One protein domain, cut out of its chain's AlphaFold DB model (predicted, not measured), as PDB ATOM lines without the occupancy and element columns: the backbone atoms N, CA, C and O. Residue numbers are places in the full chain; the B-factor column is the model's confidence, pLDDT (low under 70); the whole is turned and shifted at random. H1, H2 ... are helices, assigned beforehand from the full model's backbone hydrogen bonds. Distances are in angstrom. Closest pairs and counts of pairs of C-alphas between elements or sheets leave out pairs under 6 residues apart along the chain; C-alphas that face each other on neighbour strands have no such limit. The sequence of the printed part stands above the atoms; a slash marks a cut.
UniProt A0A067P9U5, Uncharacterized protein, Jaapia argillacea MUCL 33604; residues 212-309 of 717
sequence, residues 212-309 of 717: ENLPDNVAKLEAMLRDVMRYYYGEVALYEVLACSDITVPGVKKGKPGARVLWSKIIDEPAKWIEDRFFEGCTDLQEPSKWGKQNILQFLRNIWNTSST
ATOM      1  N   GLU A 212     167.219  97.775  87.547       88.06
ATOM      2  CA  GLU A 212     167.249  96.555  88.366       88.06
ATOM      3  C   GLU A 212     167.410  96.836  89.869       88.06
ATOM      4  O   GLU A 212     167.054  96.008  90.703       88.06
ATOM      5  N   ASN A 213     167.932  98.013  90.221       89.69
ATOM      6  CA  ASN A 213     168.249  98.429  91.585       89.69
ATOM      7  C   ASN A 213     167.304  99.517  92.119       89.69
ATOM      8  O   ASN A 213     167.501 100.017  93.234       89.69
ATOM      9  N   LEU A 214     166.292  99.928  91.349       89.62
ATOM     10  CA  LEU A 214     165.305 100.896  91.817       89.62
ATOM     11  C   LEU A 214     164.378 100.251  92.862       89.62
ATOM     12  O   LEU A 214     163.941  99.113  92.699       89.62
ATOM     13  N   PRO A 215     164.042 100.957  93.958       90.69
ATOM     14  CA  PRO A 215     163.206 100.387  95.003       90.69
ATOM     15  C   PRO A 215     161.793 100.115  94.487       90.69
ATOM     16  O   PRO A 215     161.145 100.984  93.913       90.69
ATOM     17  N   ASP A 216     161.253  98.941  94.803       92.06
ATOM     18  CA  ASP A 216     159.904  98.573  94.368       92.06
ATOM     19  C   ASP A 216     158.774  99.362  95.040       92.06
ATOM     20  O   ASP A 216     157.643  99.395  94.540       92.06
ATOM     21  N   ASN A 217     159.069  99.992  96.176       94.69
ATOM     22  CA  ASN A 217     158.114 100.757  96.963       94.69
ATOM     23  C   ASN A 217     157.928 102.168  96.381       94.69
ATOM     24  O   ASN A 217     158.863 102.970  96.363       94.69
ATOM     25  N   VAL A 218     156.689 102.494  96.001       94.00
ATOM     26  CA  VAL A 218     156.291 103.796  95.437       94.00
ATOM     27  C   VAL A 218     156.748 104.964  96.302       94.00
ATOM     28  O   VAL A 218     157.343 105.902  95.794       94.00
ATOM     29  N   ALA A 219     156.576 104.894  97.619       92.44
ATOM     30  CA  ALA A 219     156.958 105.986  98.505       92.44
ATOM     31  C   ALA A 219     158.482 106.198  98.575       92.44
ATOM     32  O   ALA A 219     158.937 107.334  98.738       92.44
ATOM     33  N   LYS A 220     159.276 105.127  98.417       93.06
ATOM     34  CA  LYS A 220     160.740 105.225  98.302       93.06
ATOM     35  C   LYS A 220     161.137 105.864  96.969       93.06
ATOM     36  O   LYS A 220     161.995 106.743  96.963       93.06
ATOM     37  N   LEU A 221     160.468 105.500  95.873       94.25
ATOM     38  CA  LEU A 221     160.652 106.134  94.561       94.25
ATOM     39  C   LEU A 221     160.255 107.615  94.574       94.25
ATOM     40  O   LEU A 221     160.992 108.456  94.070       94.25
ATOM     41  N   GLU A 222     159.140 107.970  95.212       94.75
ATOM     42  CA  GLU A 222     158.721 109.365  95.379       94.75
ATOM     43  C   GLU A 222     159.731 110.187  96.186       94.75
ATOM     44  O   GLU A 222     159.923 111.378  95.932       94.75
ATOM     45  N   ALA A 223     160.308 109.600  97.240       91.88
ATOM     46  CA  ALA A 223     161.342 110.252  98.036       91.88
ATOM     47  C   ALA A 223     162.594 110.489  97.183       91.88
ATOM     48  O   ALA A 223     163.066 111.622  97.108       91.88
ATOM     49  N   MET A 224     163.036 109.456  96.462       93.38
ATOM     50  CA  MET A 224     164.171 109.516  95.546       93.38
ATOM     51  C   MET A 224     163.983 110.600  94.480       93.38
ATOM     52  O   MET A 224     164.825 111.484  94.351       93.38
ATOM     53  N   LEU A 225     162.843 110.611  93.785       94.12
ATOM     54  CA  LEU A 225     162.528 111.623  92.779       94.12
ATOM     55  C   LEU A 225     162.503 113.040  93.369       94.12
ATOM     56  O   LEU A 225     163.034 113.976  92.770       94.12
ATOM     57  N   ARG A 226     161.919 113.220  94.561       92.81
ATOM     58  CA  ARG A 226     161.922 114.526  95.236       92.81
ATOM     59  C   ARG A 226     163.336 115.008  95.532       92.81
ATOM     60  O   ARG A 226     163.594 116.196  95.368       92.81
ATOM     61  N   ASP A 227     164.225 114.124  95.962       89.88
ATOM     62  CA  ASP A 227     165.593 114.501  96.307       89.88
ATOM     63  C   ASP A 227     166.455 114.757  95.062       89.88
ATOM     64  O   ASP A 227     167.179 115.755  95.037       89.88
ATOM     65  N   VAL A 228     166.279 113.977  93.987       91.31
ATOM     66  CA  VAL A 228     166.887 114.249  92.669       91.31
ATOM     67  C   VAL A 228     166.463 115.631  92.165       91.31
ATOM     68  O   VAL A 228     167.301 116.466  91.830       91.31
ATOM     69  N   MET A 229     165.163 115.932  92.193       91.31
ATOM     70  CA  MET A 229     164.654 117.227  91.735       91.31
ATOM     71  C   MET A 229     165.113 118.387  92.617       91.31
ATOM     72  O   MET A 229     165.405 119.463  92.107       91.31
ATOM     73  N   ARG A 230     165.222 118.196  93.938       88.31
ATOM     74  CA  ARG A 230     165.776 119.218  94.846       88.31
ATOM     75  C   ARG A 230     167.230 119.539  94.544       88.31
ATOM     76  O   ARG A 230     167.621 120.693  94.712       88.31
ATOM     77  N   TYR A 231     168.019 118.540  94.155       86.69
ATOM     78  CA  TYR A 231     169.407 118.741  93.766       86.69
ATOM     79  C   TYR A 231     169.487 119.647  92.534       86.69
ATOM     80  O   TYR A 231     170.026 120.749  92.629       86.69
ATOM     81  N   TYR A 232     168.845 119.250  91.432       85.12
ATOM     82  CA  TYR A 232     168.886 120.019  90.183       85.12
ATOM     83  C   TYR A 232     168.236 121.403  90.317       85.12
ATOM     84  O   TYR A 232     168.756 122.392  89.808       85.12
ATOM     85  N   TYR A 233     167.148 121.511  91.086       83.44
ATOM     86  CA  TYR A 233     166.526 122.798  91.407       83.44
ATOM     87  C   TYR A 233     167.442 123.702  92.235       83.44
ATOM     88  O   TYR A 233     167.487 124.913  92.022       83.44
ATOM     89  N   GLY A 234     168.186 123.125  93.179       79.44
ATOM     90  CA  GLY A 234     169.170 123.843  93.980       79.44
ATOM     91  C   GLY A 234     170.334 124.378  93.148       79.44
ATOM     92  O   GLY A 234     170.759 125.508  93.389       79.44
ATOM     93  N   GLU A 235     170.815 123.606  92.169       74.62
ATOM     94  CA  GLU A 235     171.877 124.043  91.254       74.62
ATOM     95  C   GLU A 235     171.435 125.233  90.400       74.62
ATOM     96  O   GLU A 235     172.109 126.262  90.398       74.62
ATOM     97  N   VAL A 236     170.273 125.158  89.746       71.31
ATOM     98  CA  VAL A 236     169.784 126.263  88.899       71.31
ATOM     99  C   VAL A 236     169.504 127.526  89.716       71.31
ATOM    100  O   VAL A 236     169.922 128.620  89.337       71.31
ATOM    101  N   ALA A 237     168.916 127.378  90.906       64.81
ATOM    102  CA  ALA A 237     168.710 128.487  91.832       64.81
ATOM    103  C   ALA A 237     170.024 129.135  92.318       64.81
ATOM    104  O   ALA A 237     170.032 130.307  92.699       64.81
ATOM    105  N   LEU A 238     171.132 128.386  92.360       57.88
ATOM    106  CA  LEU A 238     172.454 128.927  92.675       57.88
ATOM    107  C   LEU A 238     173.002 129.740  91.494       57.88
ATOM    108  O   LEU A 238     173.503 130.842  91.711       57.88
ATOM    109  N   TYR A 239     172.877 129.218  90.271       60.28
ATOM    110  CA  TYR A 239     173.337 129.897  89.058       60.28
ATOM    111  C   TYR A 239     172.610 131.225  88.819       60.28
ATOM    112  O   TYR A 239     173.276 132.212  88.525       60.28
ATOM    113  N   GLU A 240     171.292 131.312  89.028       59.53
ATOM    114  CA  GLU A 240     170.558 132.583  88.890       59.53
ATOM    115  C   GLU A 240     171.013 133.649  89.889       59.53
ATOM    116  O   GLU A 240     171.229 134.799  89.515       59.53
ATOM    117  N   VAL A 241     171.214 133.271  91.157       53.72
ATOM    118  CA  VAL A 241     171.700 134.200  92.193       53.72
ATOM    119  C   VAL A 241     173.107 134.713  91.869       53.72
ATOM    120  O   VAL A 241     173.481 135.801  92.306       53.72
ATOM    121  N   LEU A 242     173.898 133.936  91.124       49.59
ATOM    122  CA  LEU A 242     175.230 134.332  90.668       49.59
ATOM    123  C   LEU A 242     175.198 135.132  89.356       49.59
ATOM    124  O   LEU A 242     176.057 135.989  89.167       49.59
ATOM    125  N   ALA A 243     174.234 134.872  88.469       51.72
ATOM    126  CA  ALA A 243     174.123 135.506  87.155       51.72
ATOM    127  C   ALA A 243     173.344 136.833  87.174       51.72
ATOM    128  O   ALA A 243     173.634 137.720  86.375       51.72
ATOM    129  N   CYS A 244     172.381 136.994  88.084       42.75
ATOM    130  CA  CYS A 244     171.586 138.209  88.240       42.75
ATOM    131  C   CYS A 244     171.817 138.794  89.638       42.75
ATOM    132  O   CYS A 244     171.161 138.394  90.599       42.75
ATOM    133  N   SER A 245     172.730 139.764  89.764       44.16
ATOM    134  CA  SER A 245     173.005 140.443  91.044       44.16
ATOM    135  C   SER A 245     171.794 141.188  91.622       44.16
ATOM    136  O   SER A 245     171.778 141.474  92.820       44.16
ATOM    137  N   ASP A 246     170.771 141.453  90.799       39.44
ATOM    138  CA  ASP A 246     169.699 142.398  91.121       39.44
ATOM    139  C   ASP A 246     168.307 141.742  91.251       39.44
ATOM    140  O   ASP A 246     167.375 142.363  91.763       39.44
ATOM    141  N   ILE A 247     168.144 140.465  90.867       41.09
ATOM    142  CA  ILE A 247     166.856 139.755  90.957       41.09
ATOM    143  C   ILE A 247     166.848 138.863  92.199       41.09
ATOM    144  O   ILE A 247     167.393 137.760  92.236       41.09
ATOM    145  N   THR A 248     166.171 139.327  93.247       40.62
ATOM    146  CA  THR A 248     165.841 138.484  94.398       40.62
ATOM    147  C   THR A 248     164.563 137.706  94.103       40.62
ATOM    148  O   THR A 248     163.462 138.223  94.270       40.62
ATOM    149  N   VAL A 249     164.679 136.440  93.685       45.69
ATOM    150  CA  VAL A 249     163.509 135.549  93.581       45.69
ATOM    151  C   VAL A 249     162.887 135.398  94.984       45.69
ATOM    152  O   VAL A 249     163.543 134.861  95.891       45.69
ATOM    153  N   PRO A 250     161.637 135.850  95.220       38.69
ATOM    154  CA  PRO A 250     161.037 135.826  96.550       38.69
ATOM    155  C   PRO A 250     160.916 134.385  97.061       38.69
ATOM    156  O   PRO A 250     160.164 133.576  96.522       38.69
ATOM    157  N   GLY A 251     161.674 134.057  98.111       43.34
ATOM    158  CA  GLY A 251     161.670 132.736  98.754       43.34
ATOM    159  C   GLY A 251     162.925 131.887  98.528       43.34
ATOM    160  O   GLY A 251     163.131 130.928  99.273       43.34
ATOM    161  N   VAL A 252     163.816 132.259  97.602       41.94
ATOM    162  CA  VAL A 252     165.078 131.542  97.352       41.94
ATOM    163  C   VAL A 252     166.220 132.241  98.096       41.94
ATOM    164  O   VAL A 252     166.932 133.092  97.575       41.94
ATOM    165  N   LYS A 253     166.403 131.914  99.381       41.91
ATOM    166  CA  LYS A 253     167.571 132.389 100.146       41.91
ATOM    167  C   LYS A 253     168.817 131.633  99.666       41.91
ATOM    168  O   LYS A 253     168.978 130.499 100.101       41.91
ATOM    169  N   LYS A 254     169.658 132.267  98.827       40.28
ATOM    170  CA  LYS A 254     170.996 131.827  98.345       40.28
ATOM    171  C   LYS A 254     171.129 130.306  98.177       40.28
ATOM    172  O   LYS A 254     171.410 129.648  99.173       40.28
ATOM    173  N   GLY A 255     170.955 129.802  96.946       45.00
ATOM    174  CA  GLY A 255     171.101 128.399  96.508       45.00
ATOM    175  C   GLY A 255     171.612 127.431  97.575       45.00
ATOM    176  O   GLY A 255     172.802 127.140  97.671       45.00
ATOM    177  N   LYS A 256     170.702 126.969  98.437       51.66
ATOM    178  CA  LYS A 256     171.014 125.932  99.415       51.66
ATOM    179  C   LYS A 256     170.683 124.581  98.795       51.66
ATOM    180  O   LYS A 256     169.557 124.428  98.311       51.66
ATOM    181  N   PRO A 257     171.585 123.590  98.894       52.56
ATOM    182  CA  PRO A 257     171.209 122.195  98.709       52.56
ATOM    183  C   PRO A 257     169.976 121.901  99.578       52.56
ATOM    184  O   PRO A 257     169.967 122.234 100.767       52.56
ATOM    185  N   GLY A 258     168.912 121.367  98.975       60.03
ATOM    186  CA  GLY A 258     167.631 121.136  99.656       60.03
ATOM    187  C   GLY A 258     166.589 122.256  99.513       60.03
ATOM    188  O   GLY A 258     165.634 122.297 100.292       60.03
ATOM    189  N   ALA A 259     166.738 123.162  98.541       74.56
ATOM    190  CA  ALA A 259     165.680 124.104  98.178       74.56
ATOM    191  C   ALA A 259     164.371 123.363  97.845       74.56
ATOM    192  O   ALA A 259     164.371 122.315  97.201       74.56
ATOM    193  N   ARG A 260     163.231 123.893  98.303       83.12
ATOM    194  CA  ARG A 260     161.924 123.300  98.004       83.12
ATOM    195  C   ARG A 260     161.609 123.503  96.520       83.12
ATOM    196  O   ARG A 260     161.456 124.640  96.089       83.12
ATOM    197  N   VAL A 261     161.453 122.403  95.787       88.00
ATOM    198  CA  VAL A 261     160.990 122.405  94.394       88.00
ATOM    199  C   VAL A 261     159.589 123.018  94.332       88.00
ATOM    200  O   VAL A 261     158.683 122.587  95.056       88.00
ATOM    201  N   LEU A 262     159.412 124.043  93.497       90.00
ATOM    202  CA  LEU A 262     158.136 124.736  93.308       90.00
ATOM    203  C   LEU A 262     157.237 123.967  92.330       90.00
ATOM    204  O   LEU A 262     156.930 124.455  91.248       90.00
ATOM    205  N   TRP A 263     156.797 122.771  92.734       91.69
ATOM    206  CA  TRP A 263     155.987 121.876  91.898       91.69
ATOM    207  C   TRP A 263     154.754 122.544  91.290       91.69
ATOM    208  O   TRP A 263     154.443 122.258  90.148       91.69
ATOM    209  N   SER A 264     154.096 123.472  91.990       91.81
ATOM    210  CA  SER A 264     152.954 124.201  91.422       91.81
ATOM    211  C   SER A 264     153.326 124.966  90.149       91.81
ATOM    212  O   SER A 264     152.623 124.859  89.161       91.81
ATOM    213  N   LYS A 265     154.471 125.662  90.134       90.75
ATOM    214  CA  LYS A 265     154.919 126.421  88.955       90.75
ATOM    215  C   LYS A 265     155.364 125.509  87.814       90.75
ATOM    216  O   LYS A 265     155.108 125.812  86.658       90.75
ATOM    217  N   ILE A 266     156.020 124.404  88.164       91.00
ATOM    218  CA  ILE A 266     156.457 123.388  87.203       91.00
ATOM    219  C   ILE A 266     155.243 122.731  86.533       91.00
ATOM    220  O   ILE A 266     155.276 122.483  85.339       91.00
ATOM    221  N   ILE A 267     154.171 122.473  87.288       92.50
ATOM    222  CA  ILE A 267     152.922 121.902  86.762       92.50
ATOM    223  C   ILE A 267     152.175 122.918  85.892       92.50
ATOM    224  O   ILE A 267     151.662 122.541  84.845       92.50
ATOM    225  N   ASP A 268     152.124 124.186  86.309       92.62
ATOM    226  CA  ASP A 268     151.418 125.232  85.561       92.62
ATOM    227  C   ASP A 268     152.106 125.544  84.216       92.62
ATOM    228  O   ASP A 268     151.433 125.844  83.232       92.62
ATOM    229  N   GLU A 269     153.443 125.484  84.157       91.81
ATOM    230  CA  GLU A 269     154.226 125.895  82.982       91.81
ATOM    231  C   GLU A 269     155.413 124.947  82.668       91.81
ATOM    232  O   GLU A 269     156.550 125.413  82.601       91.81
ATOM    233  N   PRO A 270     155.204 123.636  82.436       89.06
ATOM    234  CA  PRO A 270     156.267 122.622  82.319       89.06
ATOM    235  C   PRO A 270     157.438 123.008  81.424       89.06
ATOM    236  O   PRO A 270     158.583 122.995  81.878       89.06
ATOM    237  N   ALA A 271     157.136 123.431  80.196       86.44
ATOM    238  CA  ALA A 271     158.123 123.765  79.173       86.44
ATOM    239  C   ALA A 271     159.040 124.938  79.565       86.44
ATOM    240  O   ALA A 271     160.125 125.094  79.010       86.44
ATOM    241  N   LYS A 272     158.632 125.779  80.529       86.06
ATOM    242  CA  LYS A 272     159.494 126.854  81.042       86.06
ATOM    243  C   LYS A 272     160.493 126.378  82.080       86.06
ATOM    244  O   LYS A 272     161.449 127.110  82.299       86.06
ATOM    245  N   TRP A 273     160.239 125.236  82.724       85.12
ATOM    246  CA  TRP A 273     160.996 124.742  83.877       85.12
ATOM    247  C   TRP A 273     161.808 123.490  83.576       85.12
ATOM    248  O   TRP A 273     162.868 123.304  84.159       85.12
ATOM    249  N   ILE A 274     161.317 122.600  82.721       87.75
ATOM    250  CA  ILE A 274     161.925 121.302  82.421       87.75
ATOM    251  C   ILE A 274     161.785 121.082  80.913       87.75
ATOM    252  O   ILE A 274     160.725 121.338  80.350       87.75
ATOM    253  N   GLU A 275     162.849 120.625  80.256       87.25
ATOM    254  CA  GLU A 275     162.807 120.317  78.822       87.25
ATOM    255  C   GLU A 275     161.820 119.178  78.515       87.25
ATOM    256  O   GLU A 275     161.783 118.173  79.228       87.25
ATOM    257  N   ASP A 276     161.074 119.301  77.412       85.38
ATOM    258  CA  ASP A 276     159.984 118.380  77.052       85.38
ATOM    259  C   ASP A 276     160.413 116.905  76.981       85.38
ATOM    260  O   ASP A 276     159.655 116.022  77.385       85.38
ATOM    261  N   ARG A 277     161.665 116.633  76.580       86.00
ATOM    262  CA  ARG A 277     162.236 115.273  76.520       86.00
ATOM    263  C   ARG A 277     162.182 114.516  77.852       86.00
ATOM    264  O   ARG A 277     162.153 113.292  77.865       86.00
ATOM    265  N   PHE A 278     162.156 115.218  78.989       87.06
ATOM    266  CA  PHE A 278     162.072 114.570  80.302       87.06
ATOM    267  C   PHE A 278     160.665 114.078  80.637       87.06
ATOM    268  O   PHE A 278     160.515 113.208  81.496       87.06
ATOM    269  N   PHE A 279     159.646 114.592  79.950       85.81
ATOM    270  CA  PHE A 279     158.255 114.192  80.128       85.81
ATOM    271  C   PHE A 279     157.793 113.133  79.125       85.81
ATOM    272  O   PHE A 279     156.648 112.693  79.207       85.81
ATOM    273  N   GLU A 280     158.649 112.688  78.200       87.50
ATOM    274  CA  GLU A 280     158.287 111.645  77.238       87.50
ATOM    275  C   GLU A 280     157.832 110.363  77.956       87.50
ATOM    276  O   GLU A 280     158.546 109.780  78.775       87.50
ATOM    277  N   GLY A 281     156.597 109.939  77.677       85.94
ATOM    278  CA  GLY A 281     155.967 108.786  78.326       85.94
ATOM    279  C   GLY A 281     155.345 109.065  79.701       85.94
ATOM    280  O   GLY A 281     154.743 108.160  80.279       85.94
ATOM    281  N   CYS A 282     155.424 110.290  80.229       86.94
ATOM    282  CA  CYS A 282     154.682 110.709  81.418       86.94
ATOM    283  C   CYS A 282     153.348 111.342  80.996       86.94
ATOM    284  O   CYS A 282     153.326 112.412  80.398       86.94
ATOM    285  N   THR A 283     152.224 110.694  81.314       79.19
ATOM    286  CA  THR A 283     150.902 111.123  80.822       79.19
ATOM    287  C   THR A 283     150.372 112.396  81.480       79.19
ATOM    288  O   THR A 283     149.642 113.131  80.834       79.19
ATOM    289  N   ASP A 284     150.752 112.674  82.735       86.25
ATOM    290  CA  ASP A 284     150.282 113.841  83.492       86.25
ATOM    291  C   ASP A 284     151.372 114.372  84.427       86.25
ATOM    292  O   ASP A 284     151.777 113.699  85.385       86.25
ATOM    293  N   LEU A 285     151.816 115.611  84.210       87.25
ATOM    294  CA  LEU A 285     152.740 116.263  85.131       87.25
ATOM    295  C   LEU A 285     152.015 116.659  86.418       87.25
ATOM    296  O   LEU A 285     151.135 117.515  86.434       87.25
ATOM    297  N   GLN A 286     152.396 116.025  87.522       92.75
ATOM    298  CA  GLN A 286     151.837 116.273  88.843       92.75
ATOM    299  C   GLN A 286     152.961 116.254  89.881       92.75
ATOM    300  O   GLN A 286     154.110 115.922  89.591       92.75
ATOM    301  N   GLU A 287     152.637 116.622  91.118       92.56
ATOM    302  CA  GLU A 287     153.579 116.466  92.224       92.56
ATOM    303  C   GLU A 287     153.892 114.967  92.418       92.56
ATOM    304  O   GLU A 287     152.958 114.164  92.350       92.56
ATOM    305  N   PRO A 288     155.145 114.568  92.725       93.75
ATOM    306  CA  PRO A 288     155.527 113.158  92.847       93.75
ATOM    307  C   PRO A 288     154.624 112.324  93.762       93.75
ATOM    308  O   PRO A 288     154.413 111.151  93.501       93.75
ATOM    309  N   SER A 289     154.039 112.932  94.800       93.56
ATOM    310  CA  SER A 289     153.092 112.288  95.725       93.56
ATOM    311  C   SER A 289     151.764 111.853  95.096       93.56
ATOM    312  O   SER A 289     150.975 111.174  95.750       93.56
ATOM    313  N   LYS A 290     151.475 112.297  93.872       94.81
ATOM    314  CA  LYS A 290     150.282 111.933  93.101       94.81
ATOM    315  C   LYS A 290     150.605 111.011  91.928       94.81
ATOM    316  O   LYS A 290     149.688 110.511  91.284       94.81
ATOM    317  N   TRP A 291     151.884 110.788  91.635       94.06
ATOM    318  CA  TRP A 291     152.291 109.923  90.538       94.06
ATOM    319  C   TRP A 291     152.180 108.448  90.910       94.06
ATOM    320  O   TRP A 291     152.562 108.019  91.996       94.06
ATOM    321  N   GLY A 292     151.686 107.650  89.963       94.31
ATOM    322  CA  GLY A 292     151.789 106.198  90.046       94.31
ATOM    323  C   GLY A 292     153.241 105.731  89.891       94.31
ATOM    324  O   GLY A 292     154.067 106.429  89.300       94.31
ATOM    325  N   LYS A 293     153.537 104.512  90.365       94.56
ATOM    326  CA  LYS A 293     154.874 103.884  90.289       94.56
ATOM    327  C   LYS A 293     155.508 104.016  88.899       94.56
ATOM    328  O   LYS A 293     156.665 104.407  88.794       94.56
ATOM    329  N   GLN A 294     154.736 103.713  87.854       94.31
ATOM    330  CA  GLN A 294     155.208 103.718  86.467       94.31
ATOM    331  C   GLN A 294     155.635 105.111  86.002       94.31
ATOM    332  O   GLN A 294     156.708 105.245  85.428       94.31
ATOM    333  N   ASN A 295     154.871 106.157  86.330       94.69
ATOM    334  CA  ASN A 295     155.223 107.528  85.950       94.69
ATOM    335  C   ASN A 295     156.493 108.004  86.668       94.69
ATOM    336  O   ASN A 295     157.336 108.646  86.050       94.69
ATOM    337  N   ILE A 296     156.670 107.645  87.948       95.25
ATOM    338  CA  ILE A 296     157.892 107.979  88.697       95.25
ATOM    339  C   ILE A 296     159.108 107.273  88.090       95.25
ATOM    340  O   ILE A 296     160.138 107.912  87.883       95.25
ATOM    341  N   LEU A 297     158.993 105.973  87.799       94.19
ATOM    342  CA  LEU A 297     160.069 105.195  87.180       94.19
ATOM    343  C   LEU A 297     160.415 105.728  85.793       94.19
ATOM    344  O   LEU A 297     161.588 105.940  85.509       94.19
ATOM    345  N   GLN A 298     159.409 105.996  84.959       93.94
ATOM    346  CA  GLN A 298     159.611 106.546  83.624       93.94
ATOM    347  C   GLN A 298     160.336 107.892  83.685       93.94
ATOM    348  O   GLN A 298     161.305 108.102  82.966       93.94
ATOM    349  N   PHE A 299     159.944 108.774  84.603       93.50
ATOM    350  CA  PHE A 299     160.602 110.067  84.752       93.50
ATOM    351  C   PHE A 299     162.046 109.937  85.263       93.50
ATOM    352  O   PHE A 299     162.948 110.587  84.740       93.50
ATOM    353  N   LEU A 300     162.300 109.066  86.249       92.81
ATOM    354  CA  LEU A 300     163.661 108.780  86.725       92.81
ATOM    355  C   LEU A 300     164.539 108.179  85.618       92.81
ATOM    356  O   LEU A 300     165.700 108.567  85.501       92.81
ATOM    357  N   ARG A 301     163.984 107.299  84.777       91.25
ATOM    358  CA  ARG A 301     164.652 106.755  83.585       91.25
ATOM    359  C   ARG A 301     164.972 107.837  82.572       91.25
ATOM    360  O   ARG A 301     166.087 107.865  82.067       91.25
ATOM    361  N   ASN A 302     164.039 108.748  82.306       90.88
ATOM    362  CA  ASN A 302     164.281 109.867  81.402       90.88
ATOM    363  C   ASN A 302     165.434 110.736  81.929       90.88
ATOM    364  O   ASN A 302     166.347 111.060  81.174       90.88
ATOM    365  N   ILE A 303     165.476 111.040  83.232       89.31
ATOM    366  CA  ILE A 303     166.621 111.747  83.834       89.31
ATOM    367  C   ILE A 303     167.910 110.934  83.654       89.31
ATOM    368  O   ILE A 303     168.905 111.472  83.169       89.31
ATOM    369  N   TRP A 304     167.891 109.646  84.002       86.06
ATOM    370  CA  TRP A 304     169.059 108.766  83.948       86.06
ATOM    371  C   TRP A 304     169.635 108.627  82.534       86.06
ATOM    372  O   TRP A 304     170.816 108.901  82.319       86.06
ATOM    373  N   ASN A 305     168.795 108.281  81.560       83.56
ATOM    374  CA  ASN A 305     169.191 108.054  80.171       83.56
ATOM    375  C   ASN A 305     169.814 109.306  79.555       83.56
ATOM    376  O   ASN A 305     170.792 109.219  78.812       83.56
ATOM    377  N   THR A 306     169.305 110.479  79.930       72.50
ATOM    378  CA  THR A 306     169.862 111.742  79.453       72.50
ATOM    379  C   THR A 306     171.147 112.107  80.209       72.50
ATOM    380  O   THR A 306     172.084 112.625  79.601       72.50
ATOM    381  N   SER A 307     171.251 111.797  81.511       59.84
ATOM    382  CA  SER A 307     172.388 112.141  82.395       59.84
ATOM    383  C   SER A 307     173.738 111.503  82.035       59.84
ATOM    384  O   SER A 307     174.768 111.916  82.567       59.84
ATOM    385  N   SER A 308     173.748 110.551  81.096       54.50
ATOM    386  CA  SER A 308     174.960 109.972  80.496       54.50
ATOM    387  C   SER A 308     175.858 111.012  79.809       54.50
ATOM    388  O   SER A 308     177.059 110.795  79.667       54.50
ATOM    389  N   THR A 309     175.308 112.176  79.451       52.94
ATOM    390  CA  THR A 309     176.090 113.349  79.045       52.94
ATOM    391  C   THR A 309     176.105 114.387  80.179       52.94
ATOM    392  O   THR A 309     175.050 114.730  80.716       52.94
TER     393      THR A 309
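What this domain is: This is residues 212 to 309 of the 717 residues of an uncharacterized protein of Jaapia argillacea MUCL 33604 (UniProt A0A067P9U5). One long helix, H1, makes the long axis, and a second helix, H5, meets it near the first residues of both, so that the two spread apart as a V. Three short helices, H2, H3 and H4, follow one another off to one side of H1, and the last of them, H4, packs on H5; at the far end of H1 the unnamed stretch 244 to 262 turns and folds back toward H2. The printed part has 98 residues with five named helices, H1 to H5 in chain order, and no named strand; its class is all helix. It is compact, with a radius of gyration of the C-alphas of 14.2 A, yet elongated in outline, spanning 44 by 28 by 23 A.

How they stand to each other: Start with H1, residues 218 to 243, and look ahead to H5, residues 293 to 307. They touch, with the C-alphas of Val 218 and Lys 293 closest at 5.3 A, and H1 does so with residues 218 to 225 alone. Their lines stand at a steep tilt of 41 degrees, and they run the same way. Next along the printed part comes H2, residues 263 to 268, which is apart from H1. H3, residues 270 to 273, is close to H2 but not clearly touching, with Ile 266 and Trp 273 the closest C-alphas at 5.8 A. H4, residues 276 to 279, is close to H3 but not clearly touching, with the C-alphas of Pro 270 and Asp 276 closest at 7.7 A. H4 touches H5, which meets it with residues 299 to 303 alone; the closest C-alphas, of Phe 278 and Asn 302, are 5.3 A apart. H1 and H4 are apart, and so are H3 and H5. In the backbone, every O i to N i+4 pair is within hydrogen-bond range in H2 and H5, and 21 of 22 are in H1; H3 and H4 are too short for such a pair.

Where its parts are: Find C-alpha 218 at (156.291, 103.796, 95.437); from there H1 runs 37.3 A to C-alpha 243 at (174.123, 135.506, 87.155). H2 spans 8.5 A from Trp 263 to Asp 268, H3 runs from Pro 270 to Trp 273, and H4 from Asp 276 to Phe 279. H5 starts at Lys 293 and runs 20.9 A to C-alpha 307 at (172.388, 112.141, 82.395).

The domain as a whole: The two C-alphas farthest apart are those of Glu 212 and Asp 246, at 46.0 A. The printed part has no cut. The links H1 to H2, of 19 residues, and H4 to H5, of 13 residues, are long; H2 to H3 and H3 to H4 are tight. The mean pLDDT of the printed part is 79.0, and the model's confidence is low, under 70, at residues 237 to 258 and 307 to 309.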